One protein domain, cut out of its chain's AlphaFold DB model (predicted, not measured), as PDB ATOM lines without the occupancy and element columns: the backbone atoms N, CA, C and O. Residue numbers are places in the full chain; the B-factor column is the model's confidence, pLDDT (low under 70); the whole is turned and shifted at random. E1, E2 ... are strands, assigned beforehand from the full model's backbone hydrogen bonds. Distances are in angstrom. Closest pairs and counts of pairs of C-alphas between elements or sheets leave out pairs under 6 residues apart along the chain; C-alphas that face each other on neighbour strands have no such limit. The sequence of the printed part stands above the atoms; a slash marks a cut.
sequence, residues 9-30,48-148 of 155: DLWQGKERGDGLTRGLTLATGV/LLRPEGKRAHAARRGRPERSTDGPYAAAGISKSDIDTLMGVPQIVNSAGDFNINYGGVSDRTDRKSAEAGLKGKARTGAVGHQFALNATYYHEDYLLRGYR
ATOM      1  N   ASP A   9      59.589 191.372  46.988       82.06
ATOM      2  CA  ASP A   9      58.669 190.514  46.261       82.06
ATOM      3  C   ASP A   9      59.031 190.474  44.770       82.06
ATOM      4  O   ASP A   9      59.351 191.480  44.131       82.06
ATOM      5  N   LEU A  10      59.019 189.262  44.219       86.12
ATOM      6  CA  LEU A  10      59.265 188.981  42.810       86.12
ATOM      7  C   LEU A  10      58.059 188.233  42.261       86.12
ATOM      8  O   LEU A  10      57.595 187.263  42.858       86.12
ATOM      9  N   TRP A  11      57.570 188.669  41.107       88.44
ATOM     10  CA  TRP A  11      56.456 188.032  40.425       88.44
ATOM     11  C   TRP A  11      56.720 187.945  38.924       88.44
ATOM     12  O   TRP A  11      57.201 188.889  38.295       88.44
ATOM     13  N   GLN A  12      56.362 186.807  38.342       89.75
ATOM     14  CA  GLN A  12      56.322 186.601  36.904       89.75
ATOM     15  C   GLN A  12      55.082 185.775  36.572       89.75
ATOM     16  O   GLN A  12      54.828 184.753  37.205       89.75
ATOM     17  N   GLY A  13      54.338 186.213  35.563       86.94
ATOM     18  CA  GLY A  13      53.149 185.535  35.072       86.94
ATOM     19  C   GLY A  13      53.105 185.548  33.553       86.94
ATOM     20  O   GLY A  13      53.521 186.514  32.908       86.94
ATOM     21  N   LYS A  14      52.603 184.456  32.986       88.88
ATOM     22  CA  LYS A  14      52.284 184.344  31.568       88.88
ATOM     23  C   LYS A  14      50.927 183.682  31.451       88.88
ATOM     24  O   LYS A  14      50.709 182.626  32.038       88.88
ATOM     25  N   GLU A  15      50.049 184.298  30.681       84.75
ATOM     26  CA  GLU A  15      48.706 183.802  30.431       84.75
ATOM     27  C   GLU A  15      48.491 183.644  28.926       84.75
ATOM     28  O   GLU A  15      49.170 184.257  28.095       84.75
ATOM     29  N   ARG A  16      47.547 182.778  28.567       85.06
ATOM     30  CA  ARG A  16      47.083 182.628  27.194       85.06
ATOM     31  C   ARG A  16      45.598 182.306  27.211       85.06
ATOM     32  O   ARG A  16      45.188 181.358  27.874       85.06
ATOM     33  N   GLY A  17      44.826 183.093  26.478       81.75
ATOM     34  CA  GLY A  17      43.438 182.805  26.148       81.75
ATOM     35  C   GLY A  17      43.307 182.661  24.641       81.75
ATOM     36  O   GLY A  17      43.840 183.488  23.902       81.75
ATOM     37  N   ASP A  18      42.611 181.619  24.205       82.75
ATOM     38  CA  ASP A  18      42.296 181.394  22.799       82.75
ATOM     39  C   ASP A  18      40.767 181.419  22.607       82.75
ATOM     40  O   ASP A  18      40.025 181.015  23.506       82.75
ATOM     41  N   GLY A  19      40.288 181.909  21.459       75.12
ATOM     42  CA  GLY A  19      38.855 181.903  21.113       75.12
ATOM     43  C   GLY A  19      37.963 182.747  22.035       75.12
ATOM     44  O   GLY A  19      36.808 182.385  22.281       75.12
ATOM     45  N   LEU A  20      38.505 183.839  22.585       76.00
ATOM     46  CA  LEU A  20      37.811 184.693  23.547       76.00
ATOM     47  C   LEU A  20      36.669 185.464  22.892       76.00
ATOM     48  O   LEU A  20      36.884 186.441  22.184       76.00
ATOM     49  N   THR A  21      35.443 185.077  23.221       74.25
ATOM     50  CA  THR A  21      34.240 185.757  22.753       74.25
ATOM     51  C   THR A  21      34.150 187.184  23.296       74.25
ATOM     52  O   THR A  21      33.988 187.398  24.500       74.25
ATOM     53  N   ARG A  22      34.211 188.179  22.406       73.12
ATOM     54  CA  ARG A  22      33.822 189.565  22.722       73.12
ATOM     55  C   ARG A  22      32.340 189.779  22.417       73.12
ATOM     56  O   ARG A  22      31.711 188.985  21.722       73.12
ATOM     57  N   GLY A  23      31.778 190.850  22.977       77.56
ATOM     58  CA  GLY A  23      30.389 191.234  22.726       77.56
ATOM     59  C   GLY A  23      30.077 191.403  21.234       77.56
ATOM     60  O   GLY A  23      30.976 191.551  20.410       77.56
ATOM     61  N   LEU A  24      28.788 191.394  20.910       84.75
ATOM     62  CA  LEU A  24      28.259 191.554  19.554       84.75
ATOM     63  C   LEU A  24      27.838 193.009  19.323       84.75
ATOM     64  O   LEU A  24      27.381 193.682  20.250       84.75
ATOM     65  N   THR A  25      27.933 193.477  18.083       89.31
ATOM     66  CA  THR A  25      27.291 194.719  17.634       89.31
ATOM     67  C   THR A  25      26.147 194.412  16.672       89.31
ATOM     68  O   THR A  25      26.061 193.317  16.115       89.31
ATOM     69  N   LEU A  26      25.235 195.369  16.491       91.81
ATOM     70  CA  LEU A  26      24.087 195.246  15.591       91.81
ATOM     71  C   LEU A  26      24.232 196.242  14.445       91.81
ATOM     72  O   LEU A  26      24.531 197.415  14.681       91.81
ATOM     73  N   ALA A  27      23.994 195.789  13.216       93.50
ATOM     74  CA  ALA A  27      23.818 196.686  12.087       93.50
ATOM     75  C   ALA A  27      22.557 197.548  12.270       93.50
ATOM     76  O   ALA A  27      21.595 197.165  12.944       93.50
ATOM     77  N   THR A  28      22.549 198.722  11.644       94.06
ATOM     78  CA  THR A  28      21.401 199.634  11.675       94.06
ATOM     79  C   THR A  28      20.128 198.929  11.202       94.06
ATOM     80  O   THR A  28      20.112 198.325  10.134       94.06
ATOM     81  N   GLY A  29      19.049 199.033  11.983       91.75
ATOM     82  CA  GLY A  29      17.751 198.433  11.653       91.75
ATOM     83  C   GLY A  29      17.585 196.968  12.076       91.75
ATOM     84  O   GLY A  29      16.489 196.431  11.941       91.75
ATOM     85  N   VAL A  30      18.621 196.333  12.632       92.81
ATOM     86  CA  VAL A  30      18.514 194.994  13.225       92.81
ATOM     87  C   VAL A  30      17.964 195.112  14.648       92.81
ATOM     88  O   VAL A  30      18.506 195.840  15.480       92.81
ATOM     89  N   LEU A  48      43.366 185.251  19.829       77.62
ATOM     90  CA  LEU A  48      44.489 185.164  20.742       77.62
ATOM     91  C   LEU A  48      44.523 186.342  21.711       77.62
ATOM     92  O   LEU A  48      44.485 187.506  21.315       77.62
ATOM     93  N   LEU A  49      44.709 186.023  22.987       77.50
ATOM     94  CA  LEU A  49      45.130 186.936  24.040       77.50
ATOM     95  C   LEU A  49      46.366 186.344  24.711       77.50
ATOM     96  O   LEU A  49      46.303 185.245  25.261       77.50
ATOM     97  N   ARG A  50      47.486 187.066  24.693       76.44
ATOM     98  CA  ARG A  50      48.710 186.664  25.399       76.44
ATOM     99  C   ARG A  50      49.238 187.798  26.267       76.44
ATOM    100  O   ARG A  50      50.022 188.613  25.783       76.44
ATOM    101  N   PRO A  51      48.828 187.851  27.540       72.38
ATOM    102  CA  PRO A  51      49.443 188.698  28.543       72.38
ATOM    103  C   PRO A  51      50.723 188.038  29.066       72.38
ATOM    104  O   PRO A  51      50.747 186.857  29.426       72.38
ATOM    105  N   GLU A  52      51.793 188.813  29.167       78.06
ATOM    106  CA  GLU A  52      53.008 188.432  29.877       78.06
ATOM    107  C   GLU A  52      53.441 189.581  30.789       78.06
ATOM    108  O   GLU A  52      53.432 190.752  30.411       78.06
ATOM    109  N   GLY A  53      53.807 189.260  32.026       75.69
ATOM    110  CA  GLY A  53      54.151 190.268  33.016       75.69
ATOM    111  C   GLY A  53      55.253 189.809  33.952       75.69
ATOM    112  O   GLY A  53      55.319 188.647  34.351       75.69
ATOM    113  N   LYS A  54      56.115 190.753  34.333       78.69
ATOM    114  CA  LYS A  54      57.163 190.564  35.340       78.69
ATOM    115  C   LYS A  54      57.241 191.791  36.232       78.69
ATOM    116  O   LYS A  54      57.129 192.923  35.759       78.69
ATOM    117  N   ARG A  55      57.407 191.576  37.531       73.62
ATOM    118  CA  ARG A  55      57.451 192.628  38.549       73.62
ATOM    119  C   ARG A  55      58.486 192.274  39.601       73.62
ATOM    120  O   ARG A  55      58.591 191.120  40.009       73.62
ATOM    121  N   ALA A  56      59.235 193.277  40.027       76.12
ATOM    122  CA  ALA A  56      60.157 193.173  41.139       76.12
ATOM    123  C   ALA A  56      60.007 194.417  42.000       76.12
ATOM    124  O   ALA A  56      60.053 195.539  41.488       76.12
ATOM    125  N   HIS A  57      59.821 194.224  43.294       84.56
ATOM    126  CA  HIS A  57      59.670 195.313  44.235       84.56
ATOM    127  C   HIS A  57      60.427 194.995  45.530       84.56
ATOM    128  O   HIS A  57      60.601 193.841  45.921       84.56
ATOM    129  N   ALA A  58      60.985 196.033  46.145       79.31
ATOM    130  CA  ALA A  58      61.776 195.932  47.359       79.31
ATOM    131  C   ALA A  58      61.462 197.104  48.286       79.31
ATOM    132  O   ALA A  58      61.362 198.254  47.853       79.31
ATOM    133  N   ALA A  59      61.346 196.819  49.581       81.25
ATOM    134  CA  ALA A  59      61.035 197.808  50.601       81.25
ATOM    135  C   ALA A  59      61.919 197.628  51.835       81.25
ATOM    136  O   ALA A  59      62.132 196.523  52.331       81.25
ATOM    137  N   ARG A  60      62.399 198.746  52.384       78.44
ATOM    138  CA  ARG A  60      63.219 198.774  53.595       78.44
ATOM    139  C   ARG A  60      62.694 199.810  54.578       78.44
ATOM    140  O   ARG A  60      62.410 200.953  54.226       78.44
ATOM    141  N   ARG A  61      62.629 199.427  55.853       77.62
ATOM    142  CA  ARG A  61      62.319 200.326  56.974       77.62
ATOM    143  C   ARG A  61      63.526 200.392  57.903       77.62
ATOM    144  O   ARG A  61      64.131 199.367  58.196       77.62
ATOM    145  N   GLY A  62      63.894 201.587  58.360       65.00
ATOM    146  CA  GLY A  62      65.061 201.791  59.231       65.00
ATOM    147  C   GLY A  62      64.803 201.534  60.721       65.00
ATOM    148  O   GLY A  62      65.472 202.145  61.551       65.00
ATOM    149  N   ARG A  63      63.788 200.739  61.083       63.22
ATOM    150  CA  ARG A  63      63.238 200.636  62.449       63.22
ATOM    151  C   ARG A  63      62.801 199.199  62.778       63.22
ATOM    152  O   ARG A  63      62.535 198.438  61.850       63.22
ATOM    153  N   PRO A  64      62.686 198.841  64.072       58.03
ATOM    154  CA  PRO A  64      62.131 197.556  64.494       58.03
ATOM    155  C   PRO A  64      60.683 197.385  64.013       58.03
ATOM    156  O   PRO A  64      59.917 198.346  63.987       58.03
ATOM    157  N   GLU A  65      60.314 196.144  63.692       60.22
ATOM    158  CA  GLU A  65      59.072 195.722  63.012       60.22
ATOM    159  C   GLU A  65      57.768 196.253  63.647       60.22
ATOM    160  O   GLU A  65      56.735 196.350  62.988       60.22
ATOM    161  N   ARG A  66      57.822 196.672  64.919       59.22
ATOM    162  CA  ARG A  66      56.677 197.119  65.724       59.22
ATOM    163  C   ARG A  66      56.446 198.641  65.756       59.22
ATOM    164  O   ARG A  66      55.470 199.072  66.361       59.22
ATOM    165  N   SER A  67      57.319 199.459  65.154       66.56
ATOM    166  CA  SER A  67      57.205 200.931  65.160       66.56
ATOM    167  C   SER A  67      56.971 201.506  63.759       66.56
ATOM    168  O   SER A  67      57.701 201.191  62.821       66.56
ATOM    169  N   THR A  68      55.964 202.374  63.620       69.38
ATOM    170  CA  THR A  68      55.609 203.063  62.364       69.38
ATOM    171  C   THR A  68      56.288 204.425  62.190       69.38
ATOM    172  O   THR A  68      56.228 204.997  61.100       69.38
ATOM    173  N   ASP A  69      56.944 204.936  63.237       83.88
ATOM    174  CA  ASP A  69      57.746 206.159  63.183       83.88
ATOM    175  C   ASP A  69      59.117 205.830  62.577       83.88
ATOM    176  O   ASP A  69      59.666 204.769  62.851       83.88
ATOM    177  N   GLY A  70      59.737 206.741  61.824       87.31
ATOM    178  CA  GLY A  70      61.078 206.607  61.244       87.31
ATOM    179  C   GLY A  70      61.172 206.665  59.730       87.31
ATOM    180  O   GLY A  70      60.162 206.855  59.051       87.31
ATOM    181  N   PRO A  71      62.409 206.553  59.215       89.19
ATOM    182  CA  PRO A  71      62.653 206.589  57.792       89.19
ATOM    183  C   PRO A  71      62.217 205.277  57.137       89.19
ATOM    184  O   PRO A  71      62.421 204.181  57.679       89.19
ATOM    185  N   TYR A  72      61.656 205.394  55.944       89.50
ATOM    186  CA  TYR A  72      61.301 204.276  55.087       89.50
ATOM    187  C   TYR A  72      61.675 204.586  53.641       89.50
ATOM    188  O   TYR A  72      61.736 205.749  53.245       89.50
ATOM    189  N   ALA A  73      61.921 203.534  52.868       91.00
ATOM    190  CA  ALA A  73      62.095 203.624  51.431       91.00
ATOM    191  C   ALA A  73      61.567 202.359  50.742       91.00
ATOM    192  O   ALA A  73      61.634 201.263  51.303       91.00
ATOM    193  N   ALA A  74      61.058 202.515  49.528       90.69
ATOM    194  CA  ALA A  74      60.612 201.440  48.659       90.69
ATOM    195  C   ALA A  74      60.938 201.780  47.202       90.69
ATOM    196  O   ALA A  74      60.971 202.950  46.823       90.69
ATOM    197  N   ALA A  75      61.188 200.762  46.388       93.06
ATOM    198  CA  ALA A  75      61.381 200.916  44.956       93.06
ATOM    199  C   ALA A  75      60.856 199.689  44.214       93.06
ATOM    200  O   ALA A  75      60.915 198.566  44.715       93.06
ATOM    201  N   GLY A  76      60.361 199.904  43.000       92.81
ATOM    202  CA  GLY A  76      59.793 198.842  42.184       92.81
ATOM    203  C   GLY A  76      59.995 199.071  40.699       92.81
ATOM    204  O   GLY A  76      59.946 200.205  40.215       92.81
ATOM    205  N   ILE A  77      60.186 197.969  39.982       94.31
ATOM    206  CA  ILE A  77      60.228 197.915  38.526       94.31
ATOM    207  C   ILE A  77      59.192 196.910  38.021       94.31
ATOM    208  O   ILE A  77      58.981 195.847  38.612       94.31
ATOM    209  N   SER A  78      58.534 197.226  36.910       93.12
ATOM    210  CA  SER A  78      57.615 196.289  36.265       93.12
ATOM    211  C   SER A  78      57.688 196.382  34.761       93.12
ATOM    212  O   SER A  78      57.818 197.478  34.225       93.12
ATOM    213  N   LYS A  79      57.498 195.241  34.112       94.00
ATOM    214  CA  LYS A  79      57.412 195.114  32.670       94.00
ATOM    215  C   LYS A  79      56.163 194.307  32.310       94.00
ATOM    216  O   LYS A  79      55.934 193.245  32.893       94.00
ATOM    217  N   SER A  80      55.351 194.807  31.384       93.00
ATOM    218  CA  SER A  80      54.151 194.128  30.877       93.00
ATOM    219  C   SER A  80      54.097 194.154  29.354       93.00
ATOM    220  O   SER A  80      54.441 195.166  28.743       93.00
ATOM    221  N   ASP A  81      53.714 193.026  28.765       93.56
ATOM    222  CA  ASP A  81      53.377 192.828  27.355       93.56
ATOM    223  C   ASP A  81      51.945 192.317  27.274       93.56
ATOM    224  O   ASP A  81      51.564 191.416  28.027       93.56
ATOM    225  N   ILE A  82      51.167 192.828  26.334       90.25
ATOM    226  CA  ILE A  82      49.899 192.220  25.948       90.25
ATOM    227  C   ILE A  82      49.858 192.207  24.434       90.25
ATOM    228  O   ILE A  82      49.945 193.266  23.831       90.25
ATOM    229  N   ASP A  83      49.673 191.035  23.837       90.25
ATOM    230  CA  ASP A  83      49.336 190.911  22.421       90.25
ATOM    231  C   ASP A  83      47.922 190.364  22.269       90.25
ATOM    232  O   ASP A  83      47.539 189.390  22.930       90.25
ATOM    233  N   THR A  84      47.158 190.974  21.364       88.44
ATOM    234  CA  THR A  84      45.791 190.556  21.062       88.44
ATOM    235  C   THR A  84      45.562 190.385  19.562       88.44
ATOM    236  O   THR A  84      46.117 191.112  18.735       88.44
ATOM    237  N   LEU A  85      44.716 189.417  19.225       87.44
ATOM    238  CA  LEU A  85      44.061 189.258  17.933       87.44
ATOM    239  C   LEU A  85      42.595 188.956  18.224       87.44
ATOM    240  O   LEU A  85      42.280 187.900  18.771       87.44
ATOM    241  N   MET A  86      41.725 189.915  17.929       84.19
ATOM    242  CA  MET A  86      40.329 189.916  18.351       84.19
ATOM    243  C   MET A  86      39.433 190.525  17.285       84.19
ATOM    244  O   MET A  86      39.772 191.555  16.696       84.19
ATOM    245  N   GLY A  87      38.266 189.927  17.081       84.69
ATOM    246  CA  GLY A  87      37.183 190.506  16.302       84.69
ATOM    247  C   GLY A  87      36.005 190.923  17.182       84.69
ATOM    248  O   GLY A  87      35.809 190.426  18.291       84.69
ATOM    249  N   VAL A  88      35.216 191.872  16.681       85.69
ATOM    250  CA  VAL A  88      33.896 192.198  17.235       85.69
ATOM    251  C   VAL A  88      32.878 191.910  16.133       85.69
ATOM    252  O   VAL A  88      32.827 192.673  15.165       85.69
ATOM    253  N   PRO A  89      32.124 190.801  16.221       87.50
ATOM    254  CA  PRO A  89      31.144 190.440  15.205       87.50
ATOM    255  C   PRO A  89      29.990 191.444  15.169       87.50
ATOM    256  O   PRO A  89      29.463 191.836  16.213       87.50
ATOM    257  N   GLN A  90      29.578 191.817  13.958       91.06
ATOM    258  CA  GLN A  90      28.404 192.651  13.721       91.06
ATOM    259  C   GLN A  90      27.294 191.817  13.091       91.06
ATOM    260  O   GLN A  90      27.440 191.357  11.959       91.06
ATOM    261  N   ILE A  91      26.175 191.675  13.797       91.25
ATOM    262  CA  ILE A  91      24.976 190.991  13.304       91.25
ATOM    263  C   ILE A  91      24.321 191.851  12.222       91.25
ATOM    264  O   ILE A  91      24.085 193.043  12.431       91.25
ATOM    265  N   VAL A  92      24.021 191.252  11.072       93.31
ATOM    266  CA  VAL A  92      23.534 191.954   9.875       93.31
ATOM    267  C   VAL A  92      22.062 191.706   9.560       93.31
ATOM    268  O   VAL A  92      21.492 192.441   8.757       93.31
ATOM    269  N   ASN A  93      21.423 190.711  10.178       90.94
ATOM    270  CA  ASN A  93      20.007 190.420   9.959       90.94
ATOM    271  C   ASN A  93      19.353 189.698  11.153       90.94
ATOM    272  O   ASN A  93      20.010 189.322  12.122       90.94
ATOM    273  N   SER A  94      18.036 189.489  11.071       88.00
ATOM    274  CA  SER A  94      17.246 188.799  12.100       88.00
ATOM    275  C   SER A  94      17.475 187.286  12.171       88.00
ATOM    276  O   SER A  94      16.992 186.659  13.108       88.00
ATOM    277  N   ALA A  95      18.172 186.689  11.197       87.62
ATOM    278  CA  ALA A  95      18.552 185.277  11.237       87.62
ATOM    279  C   ALA A  95      19.778 185.032  12.137       87.62
ATOM    280  O   ALA A  95      20.029 183.892  12.523       87.62
ATOM    281  N   GLY A  96      20.496 186.096  12.520       84.25
ATOM    282  CA  GLY A  96      21.699 186.010  13.348       84.25
ATOM    283  C   GLY A  96      22.995 185.916  12.545       84.25
ATOM    284  O   GLY A  96      24.045 185.683  13.144       84.25
ATOM    285  N   ASP A  97      22.943 186.127  11.227       87.94
ATOM    286  CA  ASP A  97      24.153 186.207  10.411       87.94
ATOM    287  C   ASP A  97      24.992 187.398  10.871       87.94
ATOM    288  O   ASP A  97      24.459 188.469  11.189       87.94
ATOM    289  N   PHE A  98      26.310 187.230  10.888       88.62
ATOM    290  CA  PHE A  98      27.233 188.281  11.283       88.62
ATOM    291  C   PHE A  98      28.433 188.345  10.348       88.62
ATOM    292  O   PHE A  98      28.823 187.349   9.754       88.62
ATOM    293  N   ASN A  99      29.024 189.533  10.268       90.38
ATOM    294  CA  ASN A  99      30.328 189.750   9.657       90.38
ATOM    295  C   ASN A  99      31.350 190.004  10.760       90.38
ATOM    296  O   ASN A  99      31.072 190.770  11.692       90.38
ATOM    297  N   ILE A 100      32.549 189.442  10.634       88.00
ATOM    298  CA  ILE A 100      33.646 189.724  11.562       88.00
ATOM    299  C   ILE A 100      34.954 189.997  10.821       88.00
ATOM    300  O   ILE A 100      35.308 189.345   9.843       88.00
ATOM    301  N   ASN A 101      35.707 190.978  11.310       89.00
ATOM    302  CA  ASN A 101      37.107 191.157  10.948       89.00
ATOM    303  C   ASN A 101      37.915 191.363  12.223       89.00
ATOM    304  O   ASN A 101      37.398 191.822  13.246       89.00
ATOM    305  N   TYR A 102      39.184 191.004  12.150       87.50
ATOM    306  CA  TYR A 102      40.060 190.934  13.297       87.50
ATOM    307  C   TYR A 102      40.973 192.148  13.301       87.50
ATOM    308  O   TYR A 102      41.426 192.654  12.272       87.50
ATOM    309  N   GLY A 103      41.222 192.640  14.494       88.62
ATOM    310  CA  GLY A 103      42.238 193.623  14.775       88.62
ATOM    311  C   GLY A 103      42.917 193.245  16.069       88.62
ATOM    312  O   GLY A 103      42.729 192.157  16.612       88.62
ATOM    313  N   GLY A 104      43.692 194.163  16.598       88.88
ATOM    314  CA  GLY A 104      44.328 193.926  17.868       88.88
ATOM    315  C   GLY A 104      45.068 195.143  18.341       88.88
ATOM    316  O   GLY A 104      45.374 196.064  17.581       88.88
ATOM    317  N   VAL A 105      45.341 195.110  19.629       90.88
ATOM    318  CA  VAL A 105      46.311 195.961  20.284       90.88
ATOM    319  C   VAL A 105      47.490 195.127  20.764       90.88
ATOM    320  O   VAL A 105      47.330 193.964  21.154       90.88
ATOM    321  N   SER A 106      48.667 195.733  20.687       91.81
ATOM    322  CA  SER A 106      49.873 195.284  21.361       91.81
ATOM    323  C   SER A 106      50.312 196.396  22.306       91.81
ATOM    324  O   SER A 106      50.600 197.512  21.860       91.81
ATOM    325  N   ASP A 107      50.334 196.086  23.597       93.25
ATOM    326  CA  ASP A 107      50.645 197.024  24.669       93.25
ATOM    327  C   ASP A 107      51.951 196.604  25.324       93.25
ATOM    328  O   ASP A 107      52.063 195.517  25.898       93.25
ATOM    329  N   ARG A 108      52.931 197.503  25.296       95.88
ATOM    330  CA  ARG A 108      54.170 197.370  26.050       95.88
ATOM    331  C   ARG A 108      54.229 198.432  27.125       95.88
ATOM    332  O   ARG A 108      54.006 199.608  26.847       95.88
ATOM    333  N   THR A 109      54.581 198.035  28.341       96.62
ATOM    334  CA  THR A 109      54.857 199.003  29.400       96.62
ATOM    335  C   THR A 109      56.060 198.625  30.235       96.62
ATOM    336  O   THR A 109      56.140 197.496  30.720       96.62
ATOM    337  N   ASP A 110      56.933 199.598  30.464       97.44
ATOM    338  CA  ASP A 110      58.050 199.529  31.398       97.44
ATOM    339  C   ASP A 110      57.872 200.626  32.457       97.44
ATOM    340  O   ASP A 110      57.772 201.806  32.134       97.44
ATOM    341  N   ARG A 111      57.795 200.248  33.739       97.75
ATOM    342  CA  ARG A 111      57.556 201.177  34.858       97.75
ATOM    343  C   ARG A 111      58.680 201.118  35.872       97.75
ATOM    344  O   ARG A 111      59.157 200.032  36.211       97.75
ATOM    345  N   LYS A 112      59.029 202.279  36.417       96.94
ATOM    346  CA  LYS A 112      59.944 202.449  37.549       96.94
ATOM    347  C   LYS A 112      59.280 203.343  38.586       96.94
ATOM    348  O   LYS A 112      58.710 204.377  38.248       96.94
ATOM    349  N   SER A 113      59.375 202.955  39.847       96.31
ATOM    350  CA  SER A 113      58.817 203.704  40.968       96.31
ATOM    351  C   SER A 113      59.781 203.701  42.145       96.31
ATOM    352  O   SER A 113      60.507 202.727  42.354       96.31
ATOM    353  N   ALA A 114      59.790 204.791  42.902       94.69
ATOM    354  CA  ALA A 114      60.491 204.880  44.171       94.69
ATOM    355  C   ALA A 114      59.724 205.787  45.132       94.69
ATOM    356  O   ALA A 114      59.121 206.776  44.724       94.69
ATOM    357  N   GLU A 115      59.775 205.470  46.416       94.44
ATOM    358  CA  GLU A 115      59.269 206.313  47.489       94.44
ATOM    359  C   GLU A 115      60.260 206.294  48.646       94.44
ATOM    360  O   GLU A 115      60.808 205.249  48.993       94.44
ATOM    361  N   ALA A 116      60.467 207.444  49.275       93.81
ATOM    362  CA  ALA A 116      61.133 207.529  50.561       93.81
ATOM    363  C   ALA A 116      60.429 208.551  51.446       93.81
ATOM    364  O   ALA A 116      59.854 209.528  50.965       93.81
ATOM    365  N   GLY A 117      60.487 208.347  52.754       93.56
ATOM    366  CA  GLY A 117      59.860 209.269  53.680       93.56
ATOM    367  C   GLY A 117      60.295 209.079  55.116       93.56
ATOM    368  O   GLY A 117      61.031 208.154  55.458       93.56
ATOM    369  N   LEU A 118      59.820 209.983  55.963       92.00
ATOM    370  CA  LEU A 118      60.074 210.018  57.393       92.00
ATOM    371  C   LEU A 118      58.765 210.294  58.123       92.00
ATOM    372  O   LEU A 118      58.093 211.287  57.855       92.00
ATOM    373  N   LYS A 119      58.431 209.429  59.079       92.88
ATOM    374  CA  LYS A 119      57.341 209.656  60.035       92.88
ATOM    375  C   LYS A 119      57.915 209.923  61.415       92.88
ATOM    376  O   LYS A 119      58.946 209.351  61.776       92.88
ATOM    377  N   GLY A 120      57.276 210.771  62.203       92.12
ATOM    378  CA  GLY A 120      57.777 211.068  63.532       92.12
ATOM    379  C   GLY A 120      56.810 211.843  64.398       92.12
ATOM    380  O   GLY A 120      55.716 212.229  63.988       92.12
ATOM    381  N   LYS A 121      57.256 212.066  65.629       93.94
ATOM    382  CA  LYS A 121      56.548 212.841  66.635       93.94
ATOM    383  C   LYS A 121      57.495 213.898  67.184       93.94
ATOM    384  O   LYS A 121      58.669 213.609  67.402       93.94
ATOM    385  N   ALA A 122      56.990 215.100  67.404       92.00
ATOM    386  CA  ALA A 122      57.720 216.206  68.014       92.00
ATOM    387  C   ALA A 122      56.890 216.789  69.163       92.00
ATOM    388  O   ALA A 122      55.685 216.563  69.235       92.00
ATOM    389  N   ARG A 123      57.511 217.525  70.083       96.31
ATOM    390  CA  ARG A 123      56.800 218.250  71.143       96.31
ATOM    391  C   ARG A 123      57.260 219.696  71.174       96.31
ATOM    392  O   ARG A 123      58.460 219.949  71.156       96.31
ATOM    393  N   THR A 124      56.299 220.606  71.277       95.56
ATOM    394  CA  THR A 124      56.530 222.043  71.421       95.56
ATOM    395  C   THR A 124      55.789 222.500  72.675       95.56
ATOM    396  O   THR A 124      54.569 222.663  72.673       95.56
ATOM    397  N   GLY A 125      56.511 222.617  73.794       94.25
ATOM    398  CA  GLY A 125      55.912 222.836  75.115       94.25
ATOM    399  C   GLY A 125      54.965 221.696  75.514       94.25
ATOM    400  O   GLY A 125      55.348 220.526  75.493       94.25
ATOM    401  N   ALA A 126      53.717 222.028  75.855       95.19
ATOM    402  CA  ALA A 126      52.681 221.048  76.198       95.19
ATOM    403  C   ALA A 126      52.044 220.355  74.972       95.19
ATOM    404  O   ALA A 126      51.271 219.411  75.136       95.19
ATOM    405  N   VAL A 127      52.356 220.796  73.747       96.00
ATOM    406  CA  VAL A 127      51.716 220.303  72.519       96.00
ATOM    407  C   VAL A 127      52.555 219.201  71.877       96.00
ATOM    408  O   VAL A 127      53.739 219.379  71.600       96.00
ATOM    409  N   GLY A 128      51.940 218.044  71.622       96.00
ATOM    410  CA  GLY A 128      52.522 216.972  70.815       96.00
ATOM    411  C   GLY A 128      52.125 217.093  69.345       96.00
ATOM    412  O   GLY A 128      50.949 217.233  69.030       96.00
ATOM    413  N   HIS A 129      53.097 216.980  68.449       95.19
ATOM    414  CA  HIS A 129      52.926 216.957  67.001       95.19
ATOM    415  C   HIS A 129      53.252 215.567  66.463       95.19
ATOM    416  O   HIS A 129      54.168 214.902  66.947       95.19
ATOM    417  N   GLN A 130      52.541 215.151  65.423       95.56
ATOM    418  CA  GLN A 130      52.914 214.016  64.585       95.56
ATOM    419  C   GLN A 130      53.092 214.532  63.165       95.56
ATOM    420  O   GLN A 130      52.320 215.379  62.719       95.56
ATOM    421  N   PHE A 131      54.110 214.048  62.468       93.56
ATOM    422  CA  PHE A 131      54.406 214.482  61.112       93.56
ATOM    423  C   PHE A 131      54.777 213.297  60.226       93.56
ATOM    424  O   PHE A 131      55.286 212.272  60.689       93.56
ATOM    425  N   ALA A 132      54.529 213.469  58.934       94.62
ATOM    426  CA  ALA A 132      54.962 212.573  57.882       94.62
ATOM    427  C   ALA A 132      55.434 213.419  56.701       94.62
ATOM    428  O   ALA A 132      54.738 214.340  56.282       94.62
ATOM    429  N   LEU A 133      56.614 213.101  56.186       94.81
ATOM    430  CA  LEU A 133      57.177 213.701  54.985       94.81
ATOM    431  C   LEU A 133      57.483 212.579  53.996       94.81
ATOM    432  O   LEU A 133      58.112 211.593  54.383       94.81
ATOM    433  N   ASN A 134      57.052 212.717  52.746       95.62
ATOM    434  CA  ASN A 134      57.241 211.714  51.703       95.62
ATOM    435  C   ASN A 134      57.676 212.363  50.383       95.62
ATOM    436  O   ASN A 134      57.232 213.454  50.033       95.62
ATOM    437  N   ALA A 135      58.527 211.657  49.648       97.00
ATOM    438  CA  ALA A 135      58.934 211.979  48.292       97.00
ATOM    439  C   ALA A 135      58.746 210.739  47.418       97.00
ATOM    440  O   ALA A 135      59.141 209.636  47.799       97.00
ATOM    441  N   THR A 136      58.141 210.923  46.247       97.12
ATOM    442  CA  THR A 136      57.794 209.842  45.320       97.12
ATOM    443  C   THR A 136      58.327 210.140  43.929       97.12
ATOM    444  O   THR A 136      58.267 211.278  43.468       97.12
ATOM    445  N   TYR A 137      58.783 209.103  43.240       97.62
ATOM    446  CA  TYR A 137      59.176 209.124  41.840       97.62
ATOM    447  C   TYR A 137      58.411 208.044  41.082       97.62
ATOM    448  O   TYR A 137      58.293 206.909  41.551       97.62
ATOM    449  N   TYR A 138      57.939 208.391  39.890       97.44
ATOM    450  CA  TYR A 138      57.293 207.466  38.975       97.44
ATOM    451  C   TYR A 138      57.684 207.800  37.539       97.44
ATOM    452  O   TYR A 138      57.707 208.967  37.152       97.44
ATOM    453  N   HIS A 139      57.979 206.767  36.761       98.12
ATOM    454  CA  HIS A 139      58.251 206.879  35.338       98.12
ATOM    455  C   HIS A 139      57.714 205.658  34.602       98.12
ATOM    456  O   HIS A 139      57.855 204.526  35.079       98.12
ATOM    457  N   GLU A 140      57.121 205.902  33.439       97.50
ATOM    458  CA  GLU A 140      56.504 204.893  32.595       97.50
ATOM    459  C   GLU A 140      56.840 205.167  31.130       97.50
ATOM    460  O   GLU A 140      56.558 206.252  30.623       97.50
ATOM    461  N   ASP A 141      57.399 204.157  30.468       97.88
ATOM    462  CA  ASP A 141      57.474 204.086  29.015       97.88
ATOM    463  C   ASP A 141      56.322 203.202  28.531       97.88
ATOM    464  O   ASP A 141      56.255 202.011  28.860       97.88
ATOM    465  N   TYR A 142      55.406 203.786  27.760       96.25
ATOM    466  CA  TYR A 142      54.229 203.103  27.232       96.25
ATOM    467  C   TYR A 142      54.223 203.135  25.705       96.25
ATOM    468  O   TYR A 142      54.347 204.192  25.088       96.25
ATOM    469  N   LEU A 143      54.050 201.963  25.096       96.38
ATOM    470  CA  LEU A 143      53.898 201.815  23.657       96.38
ATOM    471  C   LEU A 143      52.641 201.006  23.361       96.38
ATOM    472  O   LEU A 143      52.565 199.823  23.684       96.38
ATOM    473  N   LEU A 144      51.698 201.656  22.689       94.69
ATOM    474  CA  LEU A 144      50.477 201.054  22.175       94.69
ATOM    475  C   LEU A 144      50.564 200.961  20.653       94.69
ATOM    476  O   LEU A 144      50.778 201.965  19.970       94.69
ATOM    477  N   ARG A 145      50.368 199.762  20.111       93.81
ATOM    478  CA  ARG A 145      50.235 199.525  18.670       93.81
ATOM    479  C   ARG A 145      48.861 198.953  18.400       93.81
ATOM    480  O   ARG A 145      48.459 198.012  19.066       93.81
ATOM    481  N   GLY A 146      48.163 199.497  17.413       91.69
ATOM    482  CA  GLY A 146      46.857 199.008  16.994       91.69
ATOM    483  C   GLY A 146      46.861 198.604  15.527       91.69
ATOM    484  O   GLY A 146      47.511 199.251  14.708       91.69
ATOM    485  N   TYR A 147      46.100 197.568  15.193       89.94
ATOM    486  CA  TYR A 147      45.776 197.213  13.815       89.94
ATOM    487  C   TYR A 147      44.302 196.814  13.697       89.94
ATOM    488  O   TYR A 147      43.661 196.403  14.666       89.94
ATOM    489  N   ARG A 148      43.750 196.977  12.496       89.19
ATOM    490  CA  ARG A 148      42.383 196.600  12.120       89.19
ATOM    491  C   ARG A 148      42.415 195.979  10.732       89.19
ATOM    492  O   ARG A 148      43.374 196.203  10.000       89.19
TER     493      ARG A 148
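AT A GLANCE: This is residues 9 to 30 and 48 to 148 of the 155 residues of an uncharacterized protein of Klebsiella pneumoniae (UniProt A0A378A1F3). This is one long, narrow sheet of five antiparallel strands side by side, bowed along its length, with no named helix on either face. The end of the E4 and E5 hairpin sticks out at one end, residues 123 to 128 standing free, while the stretches 15 to 30 and 88 to 101 run past the sheet at the other end, tied together by short pairings. The printed part has 123 residues with five named strands, E1 to E5, in the same order along the chain and across the sheet, and the class is all strand. The whole is extended, with a radius of gyration of the C-alphas of 25.0 A, and is a rod spanning 82 by 31 by 25 A.

IN THESE COORDINATES: E1 is residues 9 to 14, beginning at C-alpha 9 (58.669, 190.514, 46.261). After the cut comes E2, residues 48 to 61, 43.1 A long from first to last C-alpha. E3, residues 70 to 87, measures 53.4 A. E4, residues 102 to 124, is the longest strand by residues and measures 68.0 A, ending at C-alpha 124 (56.530, 222.043, 71.421). E5, residues 127 to 147, measures 63.4 A and ends at C-alpha 147 (45.776, 197.213, 13.815).

HOW THE PARTS SIT: The edge strand E1 is antiparallel to E2 at 178 degrees; the C-alphas of Gln 12 and Lys 54 face each other at 4.3 A, and N 11 and O 55 are 2.9 A apart, within hydrogen-bond range. E2 to E5 form a meander, each strand the antiparallel neighbour of the one before. In the hairpin E2 and E3, at 179 degrees, C-alphas 57 and 76 face each other at 4.1 A, and N 56 and O 77 are 2.9 A apart. In the hairpin E3 and E4, at 167 degrees, C-alphas 73 and 116 face each other at 4.1 A, and N 76 and O 113 are 2.9 A apart. In the hairpin E4 and E5, at 170 degrees, C-alphas 117 and 134 face each other at 4.1 A, and N 118 and O 133 are 2.8 A apart. E5 is the other edge strand. E1 is apart from E4 and E5, and E2 is apart from E5. The sheet is twisted, its C-alphas lying up to 9.6 A off their best plane. Outside the named strands, residues 25 to 26 pair in parallel with residues 90 to 91, which pair antiparallel with residues 98 to 99.

THE WHOLE: The two C-alphas farthest apart, those of Ala 95 and Gly 125, are 83.0 A apart. Residues 31 to 47 are not printed, and C-alphas 30 and 48 are 28.8 A apart across the cut. The link from E3 to E4 is long, with 14 residues; that from E2 to E3 is short, and that from E4 to E5 is tight. The mean pLDDT of the printed part is 87.7, and residues 62 to 68 are under 70.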